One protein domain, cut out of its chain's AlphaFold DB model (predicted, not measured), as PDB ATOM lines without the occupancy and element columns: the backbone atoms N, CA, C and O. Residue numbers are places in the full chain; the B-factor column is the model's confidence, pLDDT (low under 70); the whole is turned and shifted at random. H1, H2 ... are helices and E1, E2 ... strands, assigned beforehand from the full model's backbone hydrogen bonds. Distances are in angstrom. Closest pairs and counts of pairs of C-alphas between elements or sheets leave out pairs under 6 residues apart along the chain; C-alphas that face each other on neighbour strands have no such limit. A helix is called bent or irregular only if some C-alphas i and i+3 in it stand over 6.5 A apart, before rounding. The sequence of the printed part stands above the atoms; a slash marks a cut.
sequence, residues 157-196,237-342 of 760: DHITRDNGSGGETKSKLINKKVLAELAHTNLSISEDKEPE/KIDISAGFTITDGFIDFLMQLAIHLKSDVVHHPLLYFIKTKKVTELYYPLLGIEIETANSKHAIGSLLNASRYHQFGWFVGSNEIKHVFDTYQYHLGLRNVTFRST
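This is residues 157 to 196 and 237 to 342 of the 760 residues of the protein "CN hydrolase domain-containing protein" of Bacillus wiedmannii (UniProt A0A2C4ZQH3). A strongly twisted five-stranded sheet has H5 and H6 over one face and H1 over the other, and its two long strands E2 and E3 run on together as an arm to a small helical head of H2, H3 and H4. The printed part has 146 residues, with six named helices and five named strands in the order H1 E1 E2 H2 H3 H4 E3 H5 E4 H6 E5, a mixed class of helices and strands. The mixed sheet runs E1 E2 E3 E4 E5. The whole is only just compact, close to loose, with a radius of gyration of the C-alphas of 17.5 A and spans of 52 by 36 by 26 A.

Residues 157 to 170 hold no named element. Find C-alpha 171 at (35.955, 16.780, -3.569), where H1 begins; it runs to residue 182, 16.5 A. E1 follows, residues 188 to 193, 11.3 A. Past the cut come E2, residues 238 to 248, 27.1 A, bending by 50 degrees at residue 242, and H2, residues 249 to 260, 16.6 A. Next are H3, residues 264 to 267, 5.8 A, and H4, residues 269 to 277, 11.7 A. E3 starts at C-alpha 281, (44.531, 36.809, -27.050), and spans 32.2 A to residue 292. Then read H5, residues 297 to 308, 18.5 A; E4, residues 312 to 317, 16.6 A; H6, residues 319 to 332, 20.4 A, only just irregular, with C-alphas 320 and 323 7.0 A apart; and E5, residues 337 to 341, 13.2 A, which ends at C-alpha 341, (43.950, 7.529, -8.605).

E1 and E2 are antiparallel, with N 190 and O 241 at 2.9 A, as are E2 and E3, with N 284 and O 244 at 2.7 A. E3 and E4 are parallel, N 314 to O 288 at 2.8 A, and so are E4 and E5, N 338 to O 313 at 2.8 A. E3, H5, E4 and E4, H6, E5 are strand-helix-strand units, parallel neighbours joined through a helix, with right-handed crossovers. There are three layers, helices on both faces: H5 and H6 at heights of 8.4 A and 9.2 A, H1 on the opposite face at 8.2 A. H5 and H6 touch at Ile 300 and Tyr 328, closest C-alphas 7.1 A, at a steep tilt of 60 degrees. H2 and H4 touch about perpendicular, 87 degrees, closest C-alphas Ala 258 and Leu 271, 5.2 A. H3 and H4 touch only at the corner, only just, with 3 pairs of C-alphas within 8 A. Every O i to N i+4 pair is within hydrogen-bond range in H1, H2 and H4; H5 has 6 of 8, H6 8 of 10, and H3 is too short for one.

The farthest C-alphas, Lys 262 and Glu 320, are 52.2 A apart. Residues 197 to 236 are not printed; C-alphas 196 and 237 are 10.9 A apart across this cut. The links printed whole are tight. Mean pLDDT of the printed part is 85.8; look for values under 70 at residues 157 to 171 and 297.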
ATOM      1  N   ASP A 157      48.376  32.953 -11.627       58.47
ATOM      2  CA  ASP A 157      47.150  33.391 -10.988       58.47
ATOM      3  C   ASP A 157      46.327  32.128 -10.721       58.47
ATOM      4  O   ASP A 157      45.763  31.532 -11.644       58.47
ATOM      5  N   HIS A 158      46.262  31.713  -9.456       62.09
ATOM      6  CA  HIS A 158      45.315  30.697  -9.008       62.09
ATOM      7  C   HIS A 158      43.986  31.380  -8.703       62.09
ATOM      8  O   HIS A 158      43.846  32.090  -7.707       62.09
ATOM      9  N   ILE A 159      43.002  31.188  -9.579       62.44
ATOM     10  CA  ILE A 159      41.647  31.691  -9.339       62.44
ATOM     11  C   ILE A 159      40.867  30.593  -8.625       62.44
ATOM     12  O   ILE A 159      40.321  29.692  -9.270       62.44
ATOM     13  N   THR A 160      40.824  30.686  -7.299       56.97
ATOM     14  CA  THR A 160      39.992  29.835  -6.447       56.97
ATOM     15  C   THR A 160      38.594  30.434  -6.292       56.97
ATOM     16  O   THR A 160      38.380  31.646  -6.415       56.97
ATOM     17  N   ARG A 161      37.595  29.583  -6.045       53.78
ATOM     18  CA  ARG A 161      36.258  30.019  -5.615       53.78
ATOM     19  C   ARG A 161      35.947  29.438  -4.244       53.78
ATOM     20  O   ARG A 161      35.897  28.226  -4.088       53.78
ATOM     21  N   ASP A 162      35.594  30.305  -3.297       40.12
ATOM     22  CA  ASP A 162      35.239  29.919  -1.919       40.12
ATOM     23  C   ASP A 162      34.055  28.932  -1.841       40.12
ATOM     24  O   ASP A 162      33.960  28.096  -0.938       40.12
ATOM     25  N   ASN A 163      33.152  28.993  -2.826       42.34
ATOM     26  CA  ASN A 163      31.954  28.164  -2.910       42.34
ATOM     27  C   ASN A 163      32.043  27.217  -4.113       42.34
ATOM     28  O   ASN A 163      31.689  27.605  -5.230       42.34
ATOM     29  N   GLY A 164      32.488  25.980  -3.876       46.41
ATOM     30  CA  GLY A 164      32.487  24.919  -4.885       46.41
ATOM     31  C   GLY A 164      31.081  24.683  -5.438       46.41
ATOM     32  O   GLY A 164      30.093  24.677  -4.691       46.41
ATOM     33  N   SER A 165      30.963  24.511  -6.752       43.50
ATOM     34  CA  SER A 165      29.664  24.394  -7.406       43.50
ATOM     35  C   SER A 165      29.073  22.979  -7.349       43.50
ATOM     36  O   SER A 165      28.765  22.382  -8.367       43.50
ATOM     37  N   GLY A 166      28.859  22.445  -6.141       47.12
ATOM     38  CA  GLY A 166      28.318  21.085  -6.005       47.12
ATOM     39  C   GLY A 166      27.976  20.570  -4.609       47.12
ATOM     40  O   GLY A 166      27.465  19.465  -4.508       47.12
ATOM     41  N   GLY A 167      28.205  21.319  -3.526       40.91
ATOM     42  CA  GLY A 167      27.789  20.900  -2.175       40.91
ATOM     43  C   GLY A 167      28.504  19.666  -1.594       40.91
ATOM     44  O   GLY A 167      28.238  19.315  -0.447       40.91
ATOM     45  N   GLU A 168      29.423  19.027  -2.322       52.72
ATOM     46  CA  GLU A 168      30.195  17.893  -1.817       52.72
ATOM     47  C   GLU A 168      31.494  18.353  -1.151       52.72
ATOM     48  O   GLU A 168      32.452  18.767  -1.796       52.72
ATOM     49  N   THR A 169      31.556  18.245   0.174       55.47
ATOM     50  CA  THR A 169      32.750  18.572   0.970       55.47
ATOM     51  C   THR A 169      33.948  17.663   0.646       55.47
ATOM     52  O   THR A 169      35.090  18.056   0.865       55.47
ATOM     53  N   LYS A 170      33.703  16.461   0.097       61.44
ATOM     54  CA  LYS A 170      34.727  15.433  -0.166       61.44
ATOM     55  C   LYS A 170      35.641  15.750  -1.355       61.44
ATOM     56  O   LYS A 170      36.818  15.409  -1.304       61.44
ATOM     57  N   SER A 171      35.142  16.423  -2.394       69.81
ATOM     58  CA  SER A 171      35.955  16.780  -3.569       69.81
ATOM     59  C   SER A 171      36.988  17.865  -3.261       69.81
ATOM     60  O   SER A 171      38.035  17.897  -3.895       69.81
ATOM     61  N   LYS A 172      36.766  18.696  -2.230       72.75
ATOM     62  CA  LYS A 172      37.694  19.772  -1.838       72.75
ATOM     63  C   LYS A 172      39.088  19.266  -1.459       72.75
ATOM     64  O   LYS A 172      40.078  19.897  -1.814       72.75
ATOM     65  N   LEU A 173      39.177  18.144  -0.741       72.88
ATOM     66  CA  LEU A 173      40.471  17.575  -0.349       72.88
ATOM     67  C   LEU A 173      41.240  17.064  -1.575       72.88
ATOM     68  O   LEU A 173      42.442  17.278  -1.689       72.88
ATOM     69  N   ILE A 174      40.529  16.438  -2.515       79.81
ATOM     70  CA  ILE A 174      41.112  15.946  -3.763       79.81
ATOM     71  C   ILE A 174      41.521  17.129  -4.658       79.81
ATOM     72  O   ILE A 174      42.627  17.106  -5.191       79.81
ATOM     73  N   ASN A 175      40.709  18.195  -4.739       82.75
ATOM     74  CA  ASN A 175      41.071  19.455  -5.409       82.75
ATOM     75  C   ASN A 175      42.419  19.972  -4.902       82.75
ATOM     76  O   ASN A 175      43.291  20.259  -5.711       82.75
ATOM     77  N   LYS A 176      42.622  20.048  -3.576       79.75
ATOM     78  CA  LYS A 176      43.896  20.511  -2.998       79.75
ATOM     79  C   LYS A 176      45.083  19.659  -3.459       79.75
ATOM     80  O   LYS A 176      46.076  20.220  -3.905       79.75
ATOM     81  N   LYS A 177      44.963  18.325  -3.434       81.69
ATOM     82  CA  LYS A 177      46.023  17.421  -3.924       81.69
ATOM     83  C   LYS A 177      46.326  17.625  -5.413       81.69
ATOM     84  O   LYS A 177      47.483  17.676  -5.813       81.69
ATOM     85  N   VAL A 178      45.293  17.791  -6.240       86.50
ATOM     86  CA  VAL A 178      45.468  18.083  -7.671       86.50
ATOM     87  C   VAL A 178      46.153  19.437  -7.876       86.50
ATOM     88  O   VAL A 178      47.067  19.541  -8.690       86.50
ATOM     89  N   LEU A 179      45.740  20.476  -7.145       85.81
ATOM     90  CA  LEU A 179      46.353  21.802  -7.228       85.81
ATOM     91  C   LEU A 179      47.827  21.776  -6.800       85.81
ATOM     92  O   LEU A 179      48.640  22.430  -7.447       85.81
ATOM     93  N   ALA A 180      48.178  20.981  -5.789       79.56
ATOM     94  CA  ALA A 180      49.558  20.766  -5.361       79.56
ATOM     95  C   ALA A 180      50.426  20.152  -6.467       79.56
ATOM     96  O   ALA A 180      51.527  20.633  -6.733       79.56
ATOM     97  N   GLU A 181      49.912  19.147  -7.184       83.12
ATOM     98  CA  GLU A 181      50.614  18.595  -8.347       83.12
ATOM     99  C   GLU A 181      50.804  19.618  -9.465       83.12
ATOM    100  O   GLU A 181      51.759  19.508 -10.222       83.12
ATOM    101  N   LEU A 182      49.937  20.622  -9.586       85.69
ATOM    102  CA  LEU A 182      50.069  21.667 -10.599       85.69
ATOM    103  C   LEU A 182      50.887  22.878 -10.123       85.69
ATOM    104  O   LEU A 182      51.252  23.712 -10.949       85.69
ATOM    105  N   ALA A 183      51.196  22.981  -8.826       81.25
ATOM    106  CA  ALA A 183      51.811  24.164  -8.218       81.25
ATOM    107  C   ALA A 183      53.234  24.453  -8.722       81.25
ATOM    108  O   ALA A 183      53.665  25.601  -8.733       81.25
ATOM    109  N   HIS A 184      53.962  23.422  -9.165       77.19
ATOM    110  CA  HIS A 184      55.294  23.586  -9.754       77.19
ATOM    111  C   HIS A 184      55.252  24.097 -11.203       77.19
ATOM    112  O   HIS A 184      56.286  24.483 -11.751       77.19
ATOM    113  N   THR A 185      54.083  24.078 -11.844       85.06
ATOM    114  CA  THR A 185      53.911  24.501 -13.235       85.06
ATOM    115  C   THR A 185      53.685  26.007 -13.305       85.06
ATOM    116  O   THR A 185      53.182  26.615 -12.365       85.06
ATOM    117  N   ASN A 186      53.983  26.611 -14.454       85.56
ATOM    118  CA  ASN A 186      53.640  28.009 -14.717       85.56
ATOM    119  C   ASN A 186      52.290  28.138 -15.448       85.56
ATOM    120  O   ASN A 186      52.108  29.020 -16.284       85.56
ATOM    121  N   LEU A 187      51.347  27.219 -15.223       88.88
ATOM    122  CA  LEU A 187      50.037  27.254 -15.875       88.88
ATOM    123  C   LEU A 187      49.077  28.203 -15.147       88.88
ATOM    124  O   LEU A 187      49.035  28.278 -13.923       88.88
ATOM    125  N   SER A 188      48.206  28.865 -15.905       90.88
ATOM    126  CA  SER A 188      47.050  29.562 -15.349       90.88
ATOM    127  C   SER A 188      45.962  28.554 -14.986       90.88
ATOM    128  O   SER A 188      45.383  27.905 -15.869       90.88
ATOM    129  N   ILE A 189      45.687  28.449 -13.685       90.94
ATOM    130  CA  ILE A 189      44.807  27.440 -13.089       90.94
ATOM    131  C   ILE A 189      43.524  28.105 -12.588       90.94
ATOM    132  O   ILE A 189      43.536  29.148 -11.933       90.94
ATOM    133  N   SER A 190      42.381  27.522 -12.936       89.12
ATOM    134  CA  SER A 190      41.069  28.030 -12.535       89.12
ATOM    135  C   SER A 190      40.138  26.888 -12.167       89.12
ATOM    136  O   SER A 190      39.987  25.946 -12.948       89.12
ATOM    137  N   GLU A 191      39.468  27.019 -11.027       89.19
ATOM    138  CA  GLU A 191      38.395  26.110 -10.623       89.19
ATOM    139  C   GLU A 191      37.063  26.473 -11.305       89.19
ATOM    140  O   GLU A 191      36.796  27.647 -11.596       89.19
ATOM    141  N   ASP A 192      36.200  25.479 -11.550       87.94
ATOM    142  CA  ASP A 192      34.855  25.649 -12.127       87.94
ATOM    143  C   ASP A 192      34.848  26.420 -13.472       87.94
ATOM    144  O   ASP A 192      33.951  27.235 -13.760       87.94
ATOM    145  N   LYS A 193      35.871  26.216 -14.310       89.62
ATOM    146  CA  LYS A 193      36.047  26.999 -15.540       89.62
ATOM    147  C   LYS A 193      35.092  26.532 -16.631       89.62
ATOM    148  O   LYS A 193      35.074  25.373 -17.031       89.62
ATOM    149  N   GLU A 194      34.336  27.482 -17.171       92.62
ATOM    150  CA  GLU A 194      33.482  27.271 -18.337       92.62
ATOM    151  C   GLU A 194      34.315  27.336 -19.635       92.62
ATOM    152  O   GLU A 194      35.009  28.337 -19.860       92.62
ATOM    153  N   PRO A 195      34.240  26.327 -20.524       92.19
ATOM    154  CA  PRO A 195      34.966  26.337 -21.792       92.19
ATOM    155  C   PRO A 195      34.542  27.480 -22.726       92.19
ATOM    156  O   PRO A 195      33.357  27.675 -23.008       92.19
ATOM    157  N   GLU A 196      35.511  28.186 -23.317       89.25
ATOM    158  CA  GLU A 196      35.228  29.265 -24.281       89.25
ATOM    159  C   GLU A 196      34.627  28.770 -25.603       89.25
ATOM    160  O   GLU A 196      34.010  29.544 -26.337       89.25
ATOM    161  N   LYS A 237      30.956  23.004 -16.281       91.00
ATOM    162  CA  LYS A 237      32.044  23.595 -15.517       91.00
ATOM    163  C   LYS A 237      33.056  22.495 -15.294       91.00
ATOM    164  O   LYS A 237      32.682  21.458 -14.768       91.00
ATOM    165  N   ILE A 238      34.277  22.732 -15.742       92.75
ATOM    166  CA  ILE A 238      35.380  21.808 -15.516       92.75
ATOM    167  C   ILE A 238      35.922  22.092 -14.120       92.75
ATOM    168  O   ILE A 238      36.227  23.259 -13.845       92.75
ATOM    169  N   ASP A 239      36.025  21.067 -13.271       91.44
ATOM    170  CA  ASP A 239      36.400  21.228 -11.859       91.44
ATOM    171  C   ASP A 239      37.703  22.007 -11.714       91.44
ATOM    172  O   ASP A 239      37.733  23.019 -11.015       91.44
ATOM    173  N   ILE A 240      38.751  21.597 -12.438       93.31
ATOM    174  CA  ILE A 240      40.013  22.336 -12.541       93.31
ATOM    175  C   ILE A 240      40.435  22.421 -14.010       93.31
ATOM    176  O   ILE A 240      40.463  21.439 -14.749       93.31
ATOM    177  N   SER A 241      40.794  23.624 -14.446       93.88
ATOM    178  CA  SER A 241      41.257  23.910 -15.800       93.88
ATOM    179  C   SER A 241      42.617  24.590 -15.742       93.88
ATOM    180  O   SER A 241      42.734  25.686 -15.190       93.88
ATOM    181  N   ALA A 242      43.630  23.944 -16.317       94.38
ATOM    182  CA  ALA A 242      45.001  24.435 -16.380       94.38
ATOM    183  C   ALA A 242      45.410  24.682 -17.839       94.38
ATOM    184  O   ALA A 242      45.201  23.849 -18.726       94.38
ATOM    185  N   GLY A 243      45.974  25.854 -18.117       94.69
ATOM    186  CA  GLY A 243      46.345  26.252 -19.474       94.69
ATOM    187  C   GLY A 243      47.129  27.554 -19.501       94.69
ATOM    188  O   GLY A 243      47.575  28.035 -18.468       94.69
ATOM    189  N   PHE A 244      47.286  28.143 -20.678       94.38
ATOM    190  CA  PHE A 244      48.046  29.382 -20.869       94.38
ATOM    191  C   PHE A 244      47.399  30.230 -21.960       94.38
ATOM    192  O   PHE A 244      46.534  29.753 -22.689       94.38
ATOM    193  N   THR A 245      47.787  31.494 -22.079       93.62
ATOM    194  CA  THR A 245      47.264  32.383 -23.119       93.62
ATOM    195  C   THR A 245      48.286  32.510 -24.239       93.62
ATOM    196  O   THR A 245      49.463  32.743 -23.979       93.62
ATOM    197  N   ILE A 246      47.843  32.380 -25.486       93.69
ATOM    198  CA  ILE A 246      48.659  32.696 -26.661       93.69
ATOM    199  C   ILE A 246      48.299  34.077 -27.199       93.69
ATOM    200  O   ILE A 246      47.133  34.485 -27.163       93.69
ATOM    201  N   THR A 247      49.298  34.783 -27.716       92.75
ATOM    202  CA  THR A 247      49.153  36.101 -28.346       92.75
ATOM    203  C   THR A 247      49.961  36.178 -29.637       92.75
ATOM    204  O   THR A 247      50.760  35.287 -29.953       92.75
ATOM    205  N   ASP A 248      49.738  37.255 -30.390       91.94
ATOM    206  CA  ASP A 248      50.494  37.596 -31.590       91.94
ATOM    207  C   ASP A 248      50.357  36.533 -32.703       91.94
ATOM    208  O   ASP A 248      49.254  36.260 -33.192       91.94
ATOM    209  N   GLY A 249      51.473  35.926 -33.116       93.12
ATOM    210  CA  GLY A 249      51.623  35.322 -34.435       93.12
ATOM    211  C   GLY A 249      50.553  34.325 -34.865       93.12
ATOM    212  O   GLY A 249      49.959  34.453 -35.936       93.12
ATOM    213  N   PHE A 250      50.278  33.307 -34.051       95.31
ATOM    214  CA  PHE A 250      49.289  32.296 -34.427       95.31
ATOM    215  C   PHE A 250      47.869  32.871 -34.556       95.31
ATOM    216  O   PHE A 250      47.100  32.430 -35.412       95.31
ATOM    217  N   ILE A 251      47.513  33.881 -33.756       94.56
ATOM    218  CA  ILE A 251      46.203  34.542 -33.848       94.56
ATOM    219  C   ILE A 251      46.108  35.340 -35.148       94.56
ATOM    220  O   ILE A 251      45.091  35.249 -35.842       94.56
ATOM    221  N   ASP A 252      47.175  36.045 -35.522       93.38
ATOM    222  CA  ASP A 252      47.261  36.759 -36.796       93.38
ATOM    223  C   ASP A 252      47.158  35.797 -37.986       93.38
ATOM    224  O   ASP A 252      46.420  36.064 -38.937       93.38
ATOM    225  N   PHE A 253      47.804  34.629 -37.910       95.12
ATOM    226  CA  PHE A 253      47.664  33.567 -38.909       95.12
ATOM    227  C   PHE A 253      46.201  33.117 -39.067       95.12
ATOM    228  O   PHE A 253      45.673  33.096 -40.183       95.12
ATOM    229  N   LEU A 254      45.506  32.819 -37.963       94.88
ATOM    230  CA  LEU A 254      44.087  32.443 -37.998       94.88
ATOM    231  C   LEU A 254      43.203  33.585 -38.531       94.88
ATOM    232  O   LEU A 254      42.276  33.338 -39.306       94.88
ATOM    233  N   MET A 255      43.490  34.834 -38.158       93.81
ATOM    234  CA  MET A 255      42.777  36.013 -38.652       93.81
ATOM    235  C   MET A 255      42.925  36.161 -40.171       93.81
ATOM    236  O   MET A 255      41.930  36.371 -40.870       93.81
ATOM    237  N   GLN A 256      44.137  36.004 -40.704       93.75
ATOM    238  CA  GLN A 256      44.393  36.084 -42.143       93.75
ATOM    239  C   GLN A 256      43.685  34.961 -42.910       93.75
ATOM    240  O   GLN A 256      43.014  35.233 -43.910       93.75
ATOM    241  N   LEU A 257      43.706  33.724 -42.398       94.69
ATOM    242  CA  LEU A 257      42.901  32.636 -42.964       94.69
ATOM    243  C   LEU A 257      41.402  32.978 -42.960       94.69
ATOM    244  O   LEU A 257      40.712  32.783 -43.962       94.69
ATOM    245  N   ALA A 258      40.888  33.548 -41.867       94.06
ATOM    246  CA  ALA A 258      39.492  33.969 -41.757       94.06
ATOM    247  C   ALA A 258      39.117  35.090 -42.753       94.06
ATOM    248  O   ALA A 258      37.960  35.197 -43.190       94.06
ATOM    249  N   ILE A 259      40.075  35.946 -43.120       92.81
ATOM    250  CA  ILE A 259      39.922  36.968 -44.162       92.81
ATOM    251  C   ILE A 259      39.901  36.309 -45.547       92.81
ATOM    252  O   ILE A 259      38.958  36.556 -46.308       92.81
ATOM    253  N   HIS A 260      40.862  35.430 -45.847       93.19
ATOM    254  CA  HIS A 260      40.969  34.720 -47.129       93.19
ATOM    255  C   HIS A 260      39.765  33.824 -47.427       93.19
ATOM    256  O   HIS A 260      39.292  33.794 -48.565       93.19
ATOM    257  N   LEU A 261      39.190  33.189 -46.404       92.00
ATOM    258  CA  LEU A 261      37.973  32.383 -46.522       92.00
ATOM    259  C   LEU A 261      36.721  33.200 -46.879       92.00
ATOM    260  O   LEU A 261      35.715  32.634 -47.301       92.00
ATOM    261  N   LYS A 262      36.742  34.532 -46.730       90.12
ATOM    262  CA  LYS A 262      35.611  35.429 -47.036       90.12
ATOM    263  C   LYS A 262      34.298  34.969 -46.383       90.12
ATOM    264  O   LYS A 262      34.150  35.146 -45.173       90.12
ATOM    265  N   SER A 263      33.351  34.452 -47.170       89.50
ATOM    266  CA  SER A 263      32.054  33.924 -46.727       89.50
ATOM    267  C   SER A 263      32.148  32.518 -46.148       89.50
ATOM    268  O   SER A 263      31.350  32.172 -45.284       89.50
ATOM    269  N   ASP A 264      33.128  31.725 -46.575       90.69
ATOM    270  CA  ASP A 264      33.271  30.321 -46.175       90.69
ATOM    271  C   ASP A 264      33.758  30.185 -44.730       90.69
ATOM    272  O   ASP A 264      33.636  29.122 -44.126       90.69
ATOM    273  N   VAL A 265      34.203  31.287 -44.117       91.56
ATOM    274  CA  VAL A 265      34.540  31.355 -42.688       91.56
ATOM    275  C   VAL A 265      33.378  30.896 -41.790       91.56
ATOM    276  O   VAL A 265      33.611  30.405 -40.692       91.56
ATOM    277  N   VAL A 266      32.125  30.964 -42.265       88.44
ATOM    278  CA  VAL A 266      30.945  30.442 -41.549       88.44
ATOM    279  C   VAL A 266      30.979  28.926 -41.328       88.44
ATOM    280  O   VAL A 266      30.150  28.397 -40.589       88.44
ATOM    281  N   HIS A 267      31.886  28.200 -41.977       87.50
ATOM    282  CA  HIS A 267      32.088  26.770 -41.755       87.50
ATOM    283  C   HIS A 267      33.042  26.467 -40.589       87.50
ATOM    284  O   HIS A 267      33.123  25.313 -40.176       87.50
ATOM    285  N   HIS A 268      33.703  27.486 -40.025       90.75
ATOM    286  CA  HIS A 268      34.752  27.339 -39.015       90.75
ATOM    287  C   HIS A 268      34.483  28.259 -37.808       90.75
ATOM    288  O   HIS A 268      34.856  29.436 -37.847       90.75
ATOM    289  N   PRO A 269      33.851  27.758 -36.727       90.00
ATOM    290  CA  PRO A 269      33.459  28.571 -35.571       90.00
ATOM    291  C   PRO A 269      34.604  29.380 -34.950       90.00
ATOM    292  O   PRO A 269      34.422  30.564 -34.669       90.00
ATOM    293  N   LEU A 270      35.795  28.786 -34.808       91.94
ATOM    294  CA  LEU A 270      36.987  29.465 -34.283       91.94
ATOM    295  C   LEU A 270      37.391  30.673 -35.143       91.94
ATOM    296  O   LEU A 270      37.516  31.785 -34.635       91.94
ATOM    297  N   LEU A 271      37.553  30.476 -36.455       94.12
ATOM    298  CA  LEU A 271      37.958  31.545 -37.378       94.12
ATOM    299  C   LEU A 271      36.899  32.647 -37.461       94.12
ATOM    300  O   LEU A 271      37.220  33.837 -37.503       94.12
ATOM    301  N   TYR A 272      35.624  32.256 -37.447       93.44
ATOM    302  CA  TYR A 272      34.504  33.187 -37.411       93.44
ATOM    303  C   TYR A 272      34.523  34.036 -36.130       93.44
ATOM    304  O   TYR A 272      34.360  35.260 -36.187       93.44
ATOM    305  N   PHE A 273      34.764  33.409 -34.978       93.25
ATOM    306  CA  PHE A 273      34.868  34.086 -33.689       93.25
ATOM    307  C   PHE A 273      36.046  35.066 -33.659       93.25
ATOM    308  O   PHE A 273      35.836  36.240 -33.350       93.25
ATOM    309  N   ILE A 274      37.239  34.628 -34.075       93.44
ATOM    310  CA  ILE A 274      38.445  35.469 -34.167       93.44
ATOM    311  C   ILE A 274      38.164  36.715 -35.011       93.44
ATOM    312  O   ILE A 274      38.331  37.838 -34.532       93.44
ATOM    313  N   LYS A 275      37.627  36.524 -36.222       93.06
ATOM    314  CA  LYS A 275      37.307  37.608 -37.160       93.06
ATOM    315  C   LYS A 275      36.271  38.587 -36.618       93.06
ATOM    316  O   LYS A 275      36.428  39.799 -36.752       93.06
ATOM    317  N   THR A 276      35.184  38.084 -36.035       91.38
ATOM    318  CA  THR A 276      34.054  38.934 -35.627       91.38
ATOM    319  C   THR A 276      34.254  39.617 -34.285       91.38
ATOM    320  O   THR A 276      33.716  40.705 -34.074       91.38
ATOM    321  N   LYS A 277      35.016  39.004 -33.376       91.69
ATOM    322  CA  LYS A 277      35.325  39.569 -32.060       91.69
ATOM    323  C   LYS A 277      36.643  40.324 -32.014       91.69
ATOM    324  O   LYS A 277      36.869  41.001 -31.020       91.69
ATOM    325  N   LYS A 278      37.445  40.272 -33.085       90.38
ATOM    326  CA  LYS A 278      38.791  40.861 -33.140       90.38
ATOM    327  C   LYS A 278      39.639  40.368 -31.967       90.38
ATOM    328  O   LYS A 278      40.159  41.160 -31.190       90.38
ATOM    329  N   VAL A 279      39.677  39.048 -31.813       91.88
ATOM    330  CA  VAL A 279      40.419  38.380 -30.741       91.88
ATOM    331  C   VAL A 279      41.907  38.671 -30.919       91.88
ATOM    332  O   VAL A 279      42.428  38.461 -32.007       91.88
ATOM    333  N   THR A 280      42.561  39.153 -29.865       90.25
ATOM    334  CA  THR A 280      44.012  39.421 -29.822       90.25
ATOM    335  C   THR A 280      44.753  38.498 -28.858       90.25
ATOM    336  O   THR A 280      45.975  38.435 -28.884       90.25
ATOM    337  N   GLU A 281      44.015  37.774 -28.017       92.44
ATOM    338  CA  GLU A 281      44.531  36.809 -27.050       92.44
ATOM    339  C   GLU A 281      43.605  35.592 -27.049       92.44
ATOM    340  O   GLU A 281      42.381  35.749 -27.090       92.44
ATOM    341  N   LEU A 282      44.164  34.386 -27.008       92.06
ATOM    342  CA  LEU A 282      43.385  33.151 -27.006       92.06
ATOM    343  C   LEU A 282      43.846  32.262 -25.855       92.06
ATOM    344  O   LEU A 282      45.025  31.933 -25.754       92.06
ATOM    345  N   TYR A 283      42.915  31.855 -24.992       92.75
ATOM    346  CA  TYR A 283      43.224  30.867 -23.964       92.75
ATOM    347  C   TYR A 283      43.403  29.491 -24.612       92.75
ATOM    348  O   TYR A 283      42.518  29.014 -25.327       92.75
ATOM    349  N   TYR A 284      44.537  28.856 -24.343       94.50
ATOM    350  CA  TYR A 284      44.869  27.502 -24.754       94.50
ATOM    351  C   TYR A 284      44.509  26.520 -23.622       94.50
ATOM    352  O   TYR A 284      45.199  26.489 -22.595       94.50
ATOM    353  N   PRO A 285      43.426  25.729 -23.763       94.00
ATOM    354  CA  PRO A 285      42.974  24.802 -22.731       94.00
ATOM    355  C   PRO A 285      43.824  23.521 -22.758       94.00
ATOM    356  O   PRO A 285      43.474  22.547 -23.422       94.00
ATOM    357  N   LEU A 286      44.960  23.527 -22.056       95.50
ATOM    358  CA  LEU A 286      45.916  22.415 -22.078       95.50
ATOM    359  C   LEU A 286      45.376  21.169 -21.361       95.50
ATOM    360  O   LEU A 286      45.288  20.114 -21.982       95.50
ATOM    361  N   LEU A 287      45.024  21.296 -20.078       96.19
ATOM    362  CA  LEU A 287      44.634  20.185 -19.209       96.19
ATOM    363  C   LEU A 287      43.310  20.482 -18.491       96.19
ATOM    364  O   LEU A 287      43.200  21.463 -17.753       96.19
ATOM    365  N   GLY A 288      42.308  19.636 -18.725       96.06
ATOM    366  CA  GLY A 288      41.021  19.662 -18.025       96.06
ATOM    367  C   GLY A 288      40.945  18.529 -17.012       96.06
ATOM    368  O   GLY A 288      41.281  17.393 -17.336       96.06
ATOM    369  N   ILE A 289      40.524  18.814 -15.789       95.38
ATOM    370  CA  ILE A 289      40.505  17.836 -14.703       95.38
ATOM    371  C   ILE A 289      39.101  17.781 -14.125       95.38
ATOM    372  O   ILE A 289      38.518  18.816 -13.809       95.38
ATOM    373  N   GLU A 290      38.584  16.564 -14.011       93.75
ATOM    374  CA  GLU A 290      37.269  16.254 -13.456       93.75
ATOM    375  C   GLU A 290      37.448  15.226 -12.338       93.75
ATOM    376  O   GLU A 290      38.159  14.227 -12.511       93.75
ATOM    377  N   ILE A 291      36.829  15.493 -11.190       90.75
ATOM    378  CA  ILE A 291      36.985  14.722  -9.961       90.75
ATOM    379  C   ILE A 291      35.688  13.995  -9.650       90.75
ATOM    380  O   ILE A 291      34.648  14.601  -9.410       90.75
ATOM    381  N   GLU A 292      35.777  12.674  -9.561       88.69
ATOM    382  CA  GLU A 292      34.646  11.819  -9.251       88.69
ATOM    383  C   GLU A 292      34.844  11.128  -7.897       88.69
ATOM    384  O   GLU A 292      35.691  10.249  -7.726       88.69
ATOM    385  N   THR A 293      34.035  11.533  -6.918       80.06
ATOM    386  CA  THR A 293      34.036  10.983  -5.552       80.06
ATOM    387  C   THR A 293      33.077   9.800  -5.399       80.06
ATOM    388  O   THR A 293      33.210   9.014  -4.457       80.06
ATOM    389  N   ALA A 294      32.096   9.666  -6.298       74.81
ATOM    390  CA  ALA A 294      31.042   8.668  -6.220       74.81
ATOM    391  C   ALA A 294      31.243   7.560  -7.259       74.81
ATOM    392  O   ALA A 294      31.363   7.799  -8.457       74.81
ATOM    393  N   ASN A 295      31.183   6.302  -6.817       73.81
ATOM    394  CA  ASN A 295      31.237   5.159  -7.725       73.81
ATOM    395  C   ASN A 295      29.882   4.988  -8.442       73.81
ATOM    396  O   ASN A 295      28.981   4.287  -7.977       73.81
ATOM    397  N   SER A 296      29.698   5.718  -9.544       75.75
ATOM    398  CA  SER A 296      28.414   5.864 -10.229       75.75
ATOM    399  C   SER A 296      28.560   5.824 -11.745       75.75
ATOM    400  O   SER A 296      29.499   6.366 -12.321       75.75
ATOM    401  N   LYS A 297      27.546   5.286 -12.436       68.69
ATOM    402  CA  LYS A 297      27.439   5.356 -13.908       68.69
ATOM    403  C   LYS A 297      27.412   6.792 -14.451       68.69
ATOM    404  O   LYS A 297      27.587   6.993 -15.649       68.69
ATOM    405  N   HIS A 298      27.126   7.777 -13.597       78.69
ATOM    406  CA  HIS A 298      27.077   9.189 -13.971       78.69
ATOM    407  C   HIS A 298      28.470   9.803 -14.199       78.69
ATOM    408  O   HIS A 298      28.557  10.787 -14.929       78.69
ATOM    409  N   ALA A 299      29.533   9.138 -13.733       83.75
ATOM    410  CA  ALA A 299      30.940   9.479 -13.968       83.75
ATOM    411  C   ALA A 299      31.328   9.604 -15.453       83.75
ATOM    412  O   ALA A 299      32.300  10.261 -15.817       83.75
ATOM    413  N   ILE A 300      30.544   8.993 -16.349       88.12
ATOM    414  CA  ILE A 300      30.716   9.156 -17.796       88.12
ATOM    415  C   ILE A 300      30.605  10.627 -18.233       88.12
ATOM    416  O   ILE A 300      31.243  11.017 -19.208       88.12
ATOM    417  N   GLY A 301      29.815  11.448 -17.528       89.31
ATOM    418  CA  GLY A 301      29.689  12.878 -17.812       89.31
ATOM    419  C   GLY A 301      31.008  13.614 -17.589       89.31
ATOM    420  O   GLY A 301      31.484  14.302 -18.490       89.31
ATOM    421  N   SER A 302      31.629  13.383 -16.434       90.19
ATOM    422  CA  SER A 302      32.919  13.946 -16.026       90.19
ATOM    423  C   SER A 302      34.036  13.476 -16.974       90.19
ATOM    424  O   SER A 302      34.813  14.278 -17.488       90.19
ATOM    425  N   LEU A 303      34.037  12.195 -17.366       91.94
ATOM    426  CA  LEU A 303      34.965  11.666 -18.376       91.94
ATOM    427  C   LEU A 303      34.829  12.357 -19.745       91.94
ATOM    428  O   LEU A 303      35.830  12.704 -20.381       91.94
ATOM    429  N   LEU A 304      33.596  12.563 -20.216       91.31
ATOM    430  CA  LEU A 304      33.339  13.259 -21.476       91.31
ATOM    431  C   LEU A 304      33.812  14.713 -21.412       91.31
ATOM    432  O   LEU A 304      34.452  15.174 -22.361       91.31
ATOM    433  N   ASN A 305      33.551  15.408 -20.304       92.00
ATOM    434  CA  ASN A 305      34.000  16.781 -20.094       92.00
ATOM    435  C   ASN A 305      35.530  16.896 -20.123       92.00
ATOM    436  O   ASN A 305      36.051  17.677 -20.926       92.00
ATOM    437  N   ALA A 306      36.242  16.071 -19.342       92.12
ATOM    438  CA  ALA A 306      37.707  16.054 -19.291       92.12
ATOM    439  C   ALA A 306      38.339  15.768 -20.662       92.12
ATOM    440  O   ALA A 306      39.393  16.303 -20.991       92.12
ATOM    441  N   SER A 307      37.688  14.944 -21.492       91.25
ATOM    442  CA  SER A 307      38.200  14.607 -22.826       91.25
ATOM    443  C   SER A 307      37.918  15.662 -23.904       91.25
ATOM    444  O   SER A 307      38.644  15.726 -24.895       91.25
ATOM    445  N   ARG A 308      36.843  16.457 -23.794       89.38
ATOM    446  CA  ARG A 308      36.315  17.193 -24.960       89.38
ATOM    447  C   ARG A 308      36.837  18.617 -25.100       89.38
ATOM    448  O   ARG A 308      36.983  19.086 -26.229       89.38
ATOM    449  N   TYR A 309      37.013  19.326 -23.990       91.06
ATOM    450  CA  TYR A 309      37.191  20.784 -24.011       91.06
ATOM    451  C   TYR A 309      38.639  21.245 -23.843       91.06
ATOM    452  O   TYR A 309      38.928  22.422 -24.061       91.06
ATOM    453  N   HIS A 310      39.529  20.310 -23.526       93.62
ATOM    454  CA  HIS A 310      40.959  20.518 -23.356       93.62
ATOM    455  C   HIS A 310      41.742  19.567 -24.252       93.62
ATOM    456  O   HIS A 310      41.218  18.540 -24.692       93.62
ATOM    457  N   GLN A 311      42.996  19.913 -24.535       94.19
ATOM    458  CA  GLN A 311      43.862  19.056 -25.336       94.19
ATOM    459  C   GLN A 311      44.096  17.714 -24.635       94.19
ATOM    460  O   GLN A 311      43.968  16.669 -25.270       94.19
ATOM    461  N   PHE A 312      44.372  17.750 -23.331       95.81
ATOM    462  CA  PHE A 312      44.512  16.590 -22.459       95.81
ATOM    463  C   PHE A 312      43.525  16.663 -21.293       95.81
ATOM    464  O   PHE A 312      43.071  17.745 -20.914       95.81
ATOM    465  N   GLY A 313      43.219  15.510 -20.705       95.81
ATOM    466  CA  GLY A 313      42.304  15.402 -19.577       95.81
ATOM    467  C   GLY A 313      42.821  14.496 -18.467       95.81
ATOM    468  O   GLY A 313      43.426  13.458 -18.745       95.81
ATOM    469  N   TRP A 314      42.517  14.833 -17.217       95.50
ATOM    470  CA  TRP A 314      42.592  13.904 -16.092       95.50
ATOM    471  C   TRP A 314      41.194  13.559 -15.605       95.50
ATOM    472  O   TRP A 314      40.373  14.433 -15.338       95.50
ATOM    473  N   PHE A 315      40.952  12.261 -15.474       94.31
ATOM    474  CA  PHE A 315      39.817  11.736 -14.739       94.31
ATOM    475  C   PHE A 315      40.333  11.263 -13.381       94.31
ATOM    476  O   PHE A 315      41.074  10.276 -13.316       94.31
ATOM    477  N   VAL A 316      39.993  11.991 -12.323       92.94
ATOM    478  CA  VAL A 316      40.478  11.734 -10.965       92.94
ATOM    479  C   VAL A 316      39.405  10.989 -10.182       92.94
ATOM    480  O   VAL A 316      38.273  11.454 -10.094       92.94
ATOM    481  N   GLY A 317      39.747   9.852  -9.587       90.06
ATOM    482  CA  GLY A 317      38.814   9.092  -8.752       90.06
ATOM    483  C   GLY A 317      39.496   7.944  -8.019       90.06
ATOM    484  O   GLY A 317      40.680   7.689  -8.228       90.06
ATOM    485  N   SER A 318      38.760   7.236  -7.165       87.50
ATOM    486  CA  SER A 318      39.303   6.073  -6.451       87.50
ATOM    487  C   SER A 318      39.602   4.914  -7.400       87.50
ATOM    488  O   SER A 318      38.966   4.760  -8.447       87.50
ATOM    489  N   ASN A 319      40.523   4.028  -7.030       87.19
ATOM    490  CA  ASN A 319      40.816   2.835  -7.835       87.19
ATOM    491  C   ASN A 319      39.579   1.968  -8.152       87.19
ATOM    492  O   ASN A 319      39.538   1.295  -9.185       87.19
ATOM    493  N   GLU A 320      38.530   2.033  -7.329       86.12
ATOM    494  CA  GLU A 320      37.268   1.338  -7.582       86.12
ATOM    495  C   GLU A 320      36.569   1.802  -8.863       86.12
ATOM    496  O   GLU A 320      35.964   0.976  -9.545       86.12
ATOM    497  N   ILE A 321      36.649   3.088  -9.227       87.81
ATOM    498  CA  ILE A 321      35.966   3.626 -10.413       87.81
ATOM    499  C   ILE A 321      36.779   3.446 -11.701       87.81
ATOM    500  O   ILE A 321      36.265   3.652 -12.805       87.81
ATOM    501  N   LYS A 322      38.032   2.988 -11.599       90.00
ATOM    502  CA  LYS A 322      38.922   2.797 -12.751       90.00
ATOM    503  C   LYS A 322      38.308   1.903 -13.834       90.00
ATOM    504  O   LYS A 322      38.485   2.160 -15.020       90.00
ATOM    505  N   HIS A 323      37.533   0.888 -13.454       87.69
ATOM    506  CA  HIS A 323      36.862   0.011 -14.419       87.69
ATOM    507  C   HIS A 323      35.833   0.756 -15.294       87.69
ATOM    508  O   HIS A 323      35.676   0.429 -16.473       87.69
ATOM    509  N   VAL A 324      35.151   1.768 -14.741       84.69
ATOM    510  CA  VAL A 324      34.217   2.642 -15.470       84.69
ATOM    511  C   VAL A 324      34.998   3.478 -16.477       84.69
ATOM    512  O   VAL A 324      34.638   3.510 -17.656       84.69
ATOM    513  N   PHE A 325      36.099   4.086 -16.024       90.38
ATOM    514  CA  PHE A 325      37.023   4.820 -16.884       90.38
ATOM    515  C   PHE A 325      37.518   3.945 -18.042       90.38
ATOM    516  O   PHE A 325      37.287   4.297 -19.195       90.38
ATOM    517  N   ASP A 326      38.113   2.781 -17.759       90.81
ATOM    518  CA  ASP A 326      38.705   1.898 -18.774       90.81
ATOM    519  C   ASP A 326      37.658   1.461 -19.815       90.81
ATOM    520  O   ASP A 326      37.916   1.474 -21.022       90.81
ATOM    521  N   THR A 327      36.447   1.126 -19.354       89.56
ATOM    522  CA  THR A 327      35.333   0.712 -20.216       89.56
ATOM    523  C   THR A 327      34.941   1.832 -21.179       89.56
ATOM    524  O   THR A 327      34.906   1.632 -22.397       89.56
ATOM    525  N   TYR A 328      34.646   3.026 -20.660       89.38
ATOM    526  CA  TYR A 328      34.152   4.122 -21.493       89.38
ATOM    527  C   TYR A 328      35.252   4.776 -22.323       89.38
ATOM    528  O   TYR A 328      35.003   5.102 -23.481       89.38
ATOM    529  N   GLN A 329      36.470   4.900 -21.795       90.56
ATOM    530  CA  GLN A 329      37.623   5.394 -22.541       90.56
ATOM    531  C   GLN A 329      37.847   4.547 -23.801       90.56
ATOM    532  O   GLN A 329      37.982   5.092 -24.900       90.56
ATOM    533  N   TYR A 330      37.808   3.217 -23.662       88.19
ATOM    534  CA  TYR A 330      37.962   2.293 -24.781       88.19
ATOM    535  C   TYR A 330      36.791   2.372 -25.768       88.19
ATOM    536  O   TYR A 330      37.005   2.565 -26.965       88.19
ATOM    537  N   HIS A 331      35.549   2.253 -25.286       89.38
ATOM    538  CA  HIS A 331      34.371   2.184 -26.160       89.38
ATOM    539  C   HIS A 331      34.033   3.503 -26.862       89.38
ATOM    540  O   HIS A 331      33.470   3.473 -27.956       89.38
ATOM    541  N   LEU A 332      34.375   4.644 -26.262       87.88
ATOM    542  CA  LEU A 332      34.162   5.970 -26.844       87.88
ATOM    543  C   LEU A 332      35.407   6.508 -27.567       87.88
ATOM    544  O   LEU A 332      35.336   7.557 -28.202       87.88
ATOM    545  N   GLY A 333      36.539   5.800 -27.496       86.81
ATOM    546  CA  GLY A 333      37.780   6.194 -28.163       86.81
ATOM    547  C   GLY A 333      38.410   7.471 -27.596       86.81
ATOM    548  O   GLY A 333      39.021   8.228 -28.350       86.81
ATOM    549  N   LEU A 334      38.273   7.718 -26.291       89.56
ATOM    550  CA  LEU A 334      38.777   8.923 -25.619       89.56
ATOM    551  C   LEU A 334      40.277   8.782 -25.336       89.56
ATOM    552  O   LEU A 334      40.692   8.289 -24.292       89.56
ATOM    553  N   ARG A 335      41.116   9.172 -26.296       85.75
ATOM    554  CA  ARG A 335      42.571   8.928 -26.240       85.75
ATOM    555  C   ARG A 335      43.374   9.980 -25.482       85.75
ATOM    556  O   ARG A 335      44.549   9.754 -25.222       85.75
ATOM    557  N   ASN A 336      42.770  11.120 -25.178       90.94
ATOM    558  CA  ASN A 336      43.451  12.264 -24.583       90.94
ATOM    559  C   ASN A 336      43.190  12.418 -23.081       90.94
ATOM    560  O   ASN A 336      43.643  13.390 -22.489       90.94
ATOM    561  N   VAL A 337      42.471  11.480 -22.466       93.81
ATOM    562  CA  VAL A 337      42.181  11.488 -21.032       93.81
ATOM    563  C   VAL A 337      42.933  10.359 -20.332       93.81
ATOM    564  O   VAL A 337      42.988   9.241 -20.843       93.81
ATOM    565  N   THR A 338      43.511  10.654 -19.171       93.62
ATOM    566  CA  THR A 338      44.270   9.714 -18.338       93.62
ATOM    567  C   THR A 338      43.600   9.577 -16.975       93.62
ATOM    568  O   THR A 338      43.124  10.563 -16.417       93.62
ATOM    569  N   PHE A 339      43.556   8.359 -16.437       93.25
ATOM    570  CA  PHE A 339      43.066   8.112 -15.083       93.25
ATOM    571  C   PHE A 339      44.132   8.489 -14.052       93.25
ATOM    572  O   PHE A 339      45.294   8.106 -14.206       93.25
ATOM    573  N   ARG A 340      43.732   9.193 -12.994       91.94
ATOM    574  CA  ARG A 340      44.563   9.471 -11.819       91.94
ATOM    575  C   ARG A 340      43.845   8.942 -10.584       91.94
ATOM    576  O   ARG A 340      42.728   9.365 -10.292       91.94
ATOM    577  N   SER A 341      44.482   8.014  -9.875       88.44
ATOM    578  CA  SER A 341      43.950   7.529  -8.605       88.44
ATOM    579  C   SER A 341      44.067   8.623  -7.542       88.44
ATOM    580  O   SER A 341      45.083   9.311  -7.467       88.44
ATOM    581  N   THR A 342      43.046   8.761  -6.697       84.81
ATOM    582  CA  THR A 342      43.090   9.621  -5.501       84.81
ATOM    583  C   THR A 342      44.161   9.211  -4.490       84.81
ATOM    584  O   THR A 342      44.585  10.042  -3.684       84.81
TER     585      THR A 342